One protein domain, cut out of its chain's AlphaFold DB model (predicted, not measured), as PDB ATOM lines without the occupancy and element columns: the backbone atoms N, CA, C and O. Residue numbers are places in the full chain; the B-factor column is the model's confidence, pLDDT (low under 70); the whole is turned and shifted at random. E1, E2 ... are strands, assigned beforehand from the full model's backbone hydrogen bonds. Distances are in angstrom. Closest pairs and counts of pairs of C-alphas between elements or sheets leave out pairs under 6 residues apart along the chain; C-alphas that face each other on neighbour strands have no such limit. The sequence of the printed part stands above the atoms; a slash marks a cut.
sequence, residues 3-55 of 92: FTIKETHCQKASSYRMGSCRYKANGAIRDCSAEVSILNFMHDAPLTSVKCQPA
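This is residues 3 to 55 of the 92 residues of the protein "cathelicidin-2-like" of Pogona vitticeps (central bearded dragon) (UniProt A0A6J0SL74). Little regular structure is present: a narrow sheet, E1, E2 and E3, with the hairpin of E2 and E3 as its longer part, and a wide loop of residues 7 to 28 that swings out from E1 and folds back to E2. Residues 12 to 17 of this loop and residues 39 to 44, in the link between E2 and E3, stick out. The printed part has 53 residues, no named helix and an antiparallel meander, each strand the neighbour of the one before; it is all strand, with only 20 residues in named elements. It is loose, radius of gyration of the C-alphas 13.6 A, spanning 38 by 25 by 16 A.

E1, residues 3 to 6, is antiparallel to E2, residues 29 to 36, at 143 degrees; N 5 and O 30 are 2.9 A apart, within hydrogen-bond range. E3, residues 47 to 54, is antiparallel to E2 at 159 degrees, with N 33 and O 51 2.8 A apart.

E1 begins at C-alpha 3 (-19.684, -25.454, 50.528). E2 is 21.8 A long; E3, 20.2 A, ends at C-alpha 54 (-31.741, -23.537, 48.630).

The printed part has no cut. The link from E1 to E2 is long. Residues 14 to 19 and 37 to 47 have pLDDT under 70.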
ATOM      1  N   PHE A   3     -19.975 -26.810  50.992       91.19
ATOM      2  CA  PHE A   3     -19.684 -25.454  50.528       91.19
ATOM      3  C   PHE A   3     -20.964 -24.726  50.117       91.19
ATOM      4  O   PHE A   3     -21.973 -25.345  49.792       91.19
ATOM      5  N   THR A   4     -20.909 -23.399  50.095       93.75
ATOM      6  CA  THR A   4     -22.028 -22.548  49.679       93.75
ATOM      7  C   THR A   4     -21.658 -21.835  48.387       93.75
ATOM      8  O   THR A   4     -20.547 -21.326  48.247       93.75
ATOM      9  N   ILE A   5     -22.599 -21.768  47.447       92.12
ATOM     10  CA  ILE A   5     -22.446 -21.033  46.188       92.12
ATOM     11  C   ILE A   5     -23.447 -19.884  46.113       92.12
ATOM     12  O   ILE A   5     -24.565 -19.975  46.629       92.12
ATOM     13  N   LYS A   6     -23.054 -18.806  45.432       93.31
ATOM     14  CA  LYS A   6     -23.915 -17.657  45.154       93.31
ATOM     15  C   LYS A   6     -23.915 -17.341  43.668       93.31
ATOM     16  O   LYS A   6     -22.872 -17.352  43.020       93.31
ATOM     17  N   GLU A   7     -25.095 -17.039  43.143       92.12
ATOM     18  CA  GLU A   7     -25.274 -16.682  41.741       92.12
ATOM     19  C   GLU A   7     -24.430 -15.456  41.341       92.12
ATOM     20  O   GLU A   7     -24.345 -14.458  42.069       92.12
ATOM     21  N   THR A   8     -23.815 -15.524  40.161       91.50
ATOM     22  CA  THR A   8     -22.960 -14.470  39.603       91.50
ATOM     23  C   THR A   8     -23.589 -13.848  38.362       91.50
ATOM     24  O   THR A   8     -24.569 -14.350  37.816       91.50
ATOM     25  N   HIS A   9     -23.033 -12.725  37.910       90.31
ATOM     26  CA  HIS A   9     -23.442 -12.082  36.657       90.31
ATOM     27  C   HIS A   9     -22.966 -12.820  35.399       90.31
ATOM     28  O   HIS A   9     -23.384 -12.469  34.297       90.31
ATOM     29  N   CYS A  10     -22.099 -13.819  35.545       86.38
ATOM     30  CA  CYS A  10     -21.581 -14.558  34.409       86.38
ATOM     31  C   CYS A  10     -22.636 -15.493  33.834       86.38
ATOM     32  O   CYS A  10     -23.380 -16.153  34.561       86.38
ATOM     33  N   GLN A  11     -22.687 -15.552  32.507       83.81
ATOM     34  CA  GLN A  11     -23.534 -16.512  31.822       83.81
ATOM     35  C   GLN A  11     -22.904 -17.902  31.868       83.81
ATOM     36  O   GLN A  11     -21.681 -18.052  31.874       83.81
ATOM     37  N   LYS A  12     -23.755 -18.928  31.894       80.44
ATOM     38  CA  LYS A  12     -23.319 -20.320  31.814       80.44
ATOM     39  C   LYS A  12     -22.763 -20.573  30.410       80.44
ATOM     40  O   LYS A  12     -23.527 -20.755  29.471       80.44
ATOM     41  N   ALA A  13     -21.443 -20.563  30.274       72.38
ATOM     42  CA  ALA A  13     -20.763 -20.933  29.040       72.38
ATOM     43  C   ALA A  13     -20.444 -22.437  29.032       72.38
ATOM     44  O   ALA A  13     -20.242 -23.046  30.082       72.38
ATOM     45  N   SER A  14     -20.383 -23.031  27.838       64.12
ATOM     46  CA  SER A  14     -19.952 -24.422  27.628       64.12
ATOM     47  C   SER A  14     -18.481 -24.650  27.993       64.12
ATOM     48  O   SER A  14     -18.112 -25.755  28.374       64.12
ATOM     49  N   SER A  15     -17.654 -23.600  27.932       65.88
ATOM     50  CA  SER A  15     -16.296 -23.591  28.476       65.88
ATOM     51  C   SER A  15     -16.258 -22.752  29.751       65.88
ATOM     52  O   SER A  15     -16.575 -21.561  29.754       65.88
ATOM     53  N   TYR A  16     -15.893 -23.386  30.863       59.44
ATOM     54  CA  TYR A  16     -15.822 -22.719  32.157       59.44
ATOM     55  C   TYR A  16     -14.566 -21.844  32.223       59.44
ATOM     56  O   TYR A  16     -13.493 -22.267  32.646       59.44
ATOM     57  N   ARG A  17     -14.685 -20.599  31.761       64.94
ATOM     58  CA  ARG A  17     -13.687 -19.563  32.027       64.94
ATOM     59  C   ARG A  17     -13.922 -19.089  33.461       64.94
ATOM     60  O   ARG A  17     -14.856 -18.327  33.702       64.94
ATOM     61  N   MET A  18     -13.088 -19.547  34.400       61.34
ATOM     62  CA  MET A  18     -12.956 -18.958  35.743       61.34
ATOM     63  C   MET A  18     -12.483 -17.498  35.594       61.34
ATOM     64  O   MET A  18     -11.305 -17.190  35.737       61.34
ATOM     65  N   GLY A  19     -13.380 -16.599  35.193       68.69
ATOM     66  CA  GLY A  19     -13.144 -15.159  35.171       68.69
ATOM     67  C   GLY A  19     -13.477 -14.534  36.523       68.69
ATOM     68  O   GLY A  19     -14.080 -15.168  37.389       68.69
ATOM     69  N   SER A  20     -13.147 -13.253  36.696       72.19
ATOM     70  CA  SER A  20     -13.520 -12.449  37.868       72.19
ATOM     71  C   SER A  20     -15.022 -12.109  37.869       72.19
ATOM     72  O   SER A  20     -15.427 -10.949  37.753       72.19
ATOM     73  N   CYS A  21     -15.868 -13.134  37.945       84.94
ATOM     74  CA  CYS A  21     -17.317 -13.016  37.977       84.94
ATOM     75  C   CYS A  21     -17.766 -12.435  39.317       84.94
ATOM     76  O   CYS A  21     -17.563 -13.036  40.371       84.94
ATOM     77  N   ARG A  22     -18.416 -11.268  39.288       90.75
ATOM     78  CA  ARG A  22     -18.993 -10.673  40.498       90.75
ATOM     79  C   ARG A  22     -20.296 -11.377  40.873       90.75
ATOM     80  O   ARG A  22     -21.101 -11.724  40.004       90.75
ATOM     81  N   TYR A  23     -20.520 -11.546  42.174       92.62
ATOM     82  CA  TYR A  23     -21.789 -12.037  42.705       92.62
ATOM     83  C   TYR A  23     -22.921 -11.048  42.435       92.62
ATOM     84  O   TYR A  23     -22.746  -9.839  42.589       92.62
ATOM     85  N   LYS A  24     -24.108 -11.567  42.112       93.19
ATOM     86  CA  LYS A  24     -25.330 -10.761  42.084       93.19
ATOM     87  C   LYS A  24     -25.692 -10.363  43.512       93.19
ATOM     88  O   LYS A  24     -25.663 -11.203  44.413       93.19
ATOM     89  N   ALA A  25     -26.073  -9.105  43.743       90.56
ATOM     90  CA  ALA A  25     -26.473  -8.640  45.077       90.56
ATOM     91  C   ALA A  25     -27.608  -9.510  45.655       90.56
ATOM     92  O   ALA A  25     -27.440 -10.107  46.721       90.56
ATOM     93  N   ASN A  26     -28.662  -9.708  44.857       91.94
ATOM     94  CA  ASN A  26     -29.835 -10.536  45.163       91.94
ATOM     95  C   ASN A  26     -29.749 -11.939  44.536       91.94
ATOM     96  O   ASN A  26     -30.768 -12.547  44.224       91.94
ATOM     97  N   GLY A  27     -28.531 -12.424  44.281       92.25
ATOM     98  CA  GLY A  27     -28.312 -13.736  43.677       92.25
ATOM     99  C   GLY A  27     -28.767 -14.868  44.587       92.25
ATOM    100  O   GLY A  27     -28.580 -14.798  45.806       92.25
ATOM    101  N   ALA A  28     -29.313 -15.927  43.989       94.19
ATOM    102  CA  ALA A  28     -29.696 -17.117  44.736       94.19
ATOM    103  C   ALA A  28     -28.477 -17.732  45.447       94.19
ATOM    104  O   ALA A  28     -27.390 -17.833  44.872       94.19
ATOM    105  N   ILE A  29     -28.675 -18.157  46.696       95.50
ATOM    106  CA  ILE A  29     -27.666 -18.855  47.497       95.50
ATOM    107  C   ILE A  29     -28.088 -20.316  47.628       95.50
ATOM    108  O   ILE A  29     -29.255 -20.613  47.907       95.50
ATOM    109  N   ARG A  30     -27.144 -21.231  47.404       96.00
ATOM    110  CA  ARG A  30     -27.353 -22.672  47.548       96.00
ATOM    111  C   ARG A  30     -26.279 -23.262  48.447       96.00
ATOM    112  O   ARG A  30     -25.102 -22.960  48.265       96.00
ATOM    113  N   ASP A  31     -26.696 -24.127  49.356       95.75
ATOM    114  CA  ASP A  31     -25.791 -24.936  50.162       95.75
ATOM    115  C   ASP A  31     -25.613 -26.288  49.480       95.75
ATOM    116  O   ASP A  31     -26.593 -26.921  49.077       95.75
ATOM    117  N   CYS A  32     -24.363 -26.704  49.312       93.38
ATOM    118  CA  CYS A  32     -23.988 -27.889  48.565       93.38
ATOM    119  C   CYS A  32     -23.133 -28.837  49.409       93.38
ATOM    120  O   CYS A  32     -22.264 -28.421  50.179       93.38
ATOM    121  N   SER A  33     -23.342 -30.127  49.189       92.88
ATOM    122  CA  SER A  33     -22.527 -31.213  49.719       92.88
ATOM    123  C   SER A  33     -21.993 -32.027  48.552       92.88
ATOM    124  O   SER A  33     -22.758 -32.458  47.688       92.88
ATOM    125  N   ALA A  34     -20.680 -32.225  48.529       89.00
ATOM    126  CA  ALA A  34     -20.001 -33.045  47.546       89.00
ATOM    127  C   ALA A  34     -19.281 -34.223  48.197       89.00
ATOM    128  O   ALA A  34     -18.597 -34.071  49.217       89.00
ATOM    129  N   GLU A  35     -19.416 -35.383  47.573       85.44
ATOM    130  CA  GLU A  35     -18.593 -36.552  47.841       85.44
ATOM    131  C   GLU A  35     -17.333 -36.439  46.983       85.44
ATOM    132  O   GLU A  35     -17.396 -36.152  45.785       85.44
ATOM    133  N   VAL A  36     -16.177 -36.586  47.624       75.31
ATOM    134  CA  VAL A  36     -14.872 -36.503  46.965       75.31
ATOM    135  C   VAL A  36     -14.262 -37.891  47.050       75.31
ATOM    136  O   VAL A  36     -14.183 -38.447  48.147       75.31
ATOM    137  N   SER A  37     -13.845 -38.459  45.918       68.50
ATOM    138  CA  SER A  37     -13.104 -39.718  45.947       68.50
ATOM    139  C   SER A  37     -11.698 -39.447  46.475       68.50
ATOM    140  O   SER A  37     -10.917 -38.747  45.835       68.50
ATOM    141  N   ILE A  38     -11.373 -39.975  47.655       59.53
ATOM    142  CA  ILE A  38     -10.079 -39.780  48.327       59.53
ATOM    143  C   ILE A  38      -9.045 -40.752  47.736       59.53
ATOM    144  O   ILE A  38      -8.430 -41.552  48.433       59.53
ATOM    145  N   LEU A  39      -8.856 -40.726  46.419       58.31
ATOM    146  CA  LEU A  39      -7.637 -41.258  45.819       58.31
ATOM    147  C   LEU A  39      -6.622 -40.115  45.850       58.31
ATOM    148  O   LEU A  39      -6.464 -39.380  44.879       58.31
ATOM    149  N   ASN A  40      -5.961 -39.958  47.003       52.00
ATOM    150  CA  ASN A  40      -4.998 -38.898  47.357       52.00
ATOM    151  C   ASN A  40      -3.828 -38.687  46.365       52.00
ATOM    152  O   ASN A  40      -3.008 -37.799  46.573       52.00
ATOM    153  N   PHE A  41      -3.723 -39.503  45.317       54.53
ATOM    154  CA  PHE A  41      -2.682 -39.431  44.292       54.53
ATOM    155  C   PHE A  41      -3.041 -38.512  43.115       54.53
ATOM    156  O   PHE A  41      -2.162 -38.140  42.343       54.53
ATOM    157  N   MET A  42      -4.311 -38.124  42.976       57.91
ATOM    158  CA  MET A  42      -4.779 -37.251  41.900       57.91
ATOM    159  C   MET A  42      -5.024 -35.841  42.441       57.91
ATOM    160  O   MET A  42      -5.930 -35.621  43.240       57.91
ATOM    161  N   HIS A  43      -4.232 -34.875  41.973       55.91
ATOM    162  CA  HIS A  43      -4.370 -33.449  42.313       55.91
ATOM    163  C   HIS A  43      -5.715 -32.844  41.846       55.91
ATOM    164  O   HIS A  43      -6.116 -31.783  42.321       55.91
ATOM    165  N   ASP A  44      -6.407 -33.545  40.942       61.31
ATOM    166  CA  ASP A  44      -7.746 -33.259  40.425       61.31
ATOM    167  C   ASP A  44      -8.663 -34.445  40.765       61.31
ATOM    168  O   ASP A  44      -8.997 -35.278  39.924       61.31
ATOM    169  N   ALA A  45      -8.968 -34.618  42.054       62.12
ATOM    170  CA  ALA A  45      -9.871 -35.677  42.483       62.12
ATOM    171  C   ALA A  45     -11.284 -35.367  41.952       62.12
ATOM    172  O   ALA A  45     -11.872 -34.354  42.354       62.12
ATOM    173  N   PRO A  46     -11.857 -36.208  41.072       66.00
ATOM    174  CA  PRO A  46     -13.177 -35.948  40.528       66.00
ATOM    175  C   PRO A  46     -14.209 -35.971  41.659       66.00
ATOM    176  O   PRO A  46     -14.231 -36.880  42.497       66.00
ATOM    177  N   LEU A  47     -15.084 -34.964  41.677       66.56
ATOM    178  CA  LEU A  47     -16.261 -34.980  42.539       66.56
ATOM    179  C   LEU A  47     -17.173 -36.108  42.054       66.56
ATOM    180  O   LEU A  47     -17.687 -36.058  40.938       66.56
ATOM    181  N   THR A  48     -17.366 -37.132  42.880       73.56
ATOM    182  CA  THR A  48     -18.178 -38.303  42.518       73.56
ATOM    183  C   THR A  48     -19.666 -37.999  42.602       73.56
ATOM    184  O   THR A  48     -20.468 -38.598  41.888       73.56
ATOM    185  N   SER A  49     -20.051 -37.040  43.447       83.69
ATOM    186  CA  SER A  49     -21.423 -36.552  43.548       83.69
ATOM    187  C   SER A  49     -21.466 -35.143  44.129       83.69
ATOM    188  O   SER A  49     -20.683 -34.821  45.019       83.69
ATOM    189  N   VAL A  50     -22.407 -34.313  43.664       90.12
ATOM    190  CA  VAL A  50     -22.706 -32.988  44.231       90.12
ATOM    191  C   VAL A  50     -24.217 -32.834  44.373       90.12
ATOM    192  O   VAL A  50     -24.959 -32.994  43.405       90.12
ATOM    193  N   LYS A  51     -24.682 -32.485  45.573       94.56
ATOM    194  CA  LYS A  51     -26.090 -32.185  45.869       94.56
ATOM    195  C   LYS A  51     -26.192 -30.773  46.422       94.56
ATOM    196  O   LYS A  51     -25.451 -30.436  47.334       94.56
ATOM    197  N   CYS A  52     -27.117 -29.971  45.900       94.69
ATOM    198  CA  CYS A  52     -27.323 -28.587  46.328       94.69
ATOM    199  C   CYS A  52     -28.788 -28.324  46.683       94.69
ATOM    200  O   CYS A  52     -29.695 -28.794  45.998       94.69
ATOM    201  N   GLN A  53     -29.024 -27.523  47.717       96.50
ATOM    202  CA  GLN A  53     -30.354 -27.113  48.172       96.50
ATOM    203  C   GLN A  53     -30.416 -25.588  48.360       96.50
ATOM    204  O   GLN A  53     -29.371 -24.956  48.529       96.50
ATOM    205  N   PRO A  54     -31.602 -24.947  48.267       96.12
ATOM    206  CA  PRO A  54     -31.741 -23.537  48.630       96.12
ATOM    207  C   PRO A  54     -31.196 -23.287  50.037       96.12
ATOM    208  O   PRO A  54     -31.587 -23.984  50.973       96.12
ATOM    209  N   ALA A  55     -30.310 -22.299  50.177       91.38
ATOM    210  CA  ALA A  55     -29.805 -21.935  51.489       91.38
ATOM    211  C   ALA A  55     -30.953 -21.380  52.336       91.38
ATOM    212  O   ALA A  55     -31.753 -20.560  51.869       91.38
TER     213      ALA A  55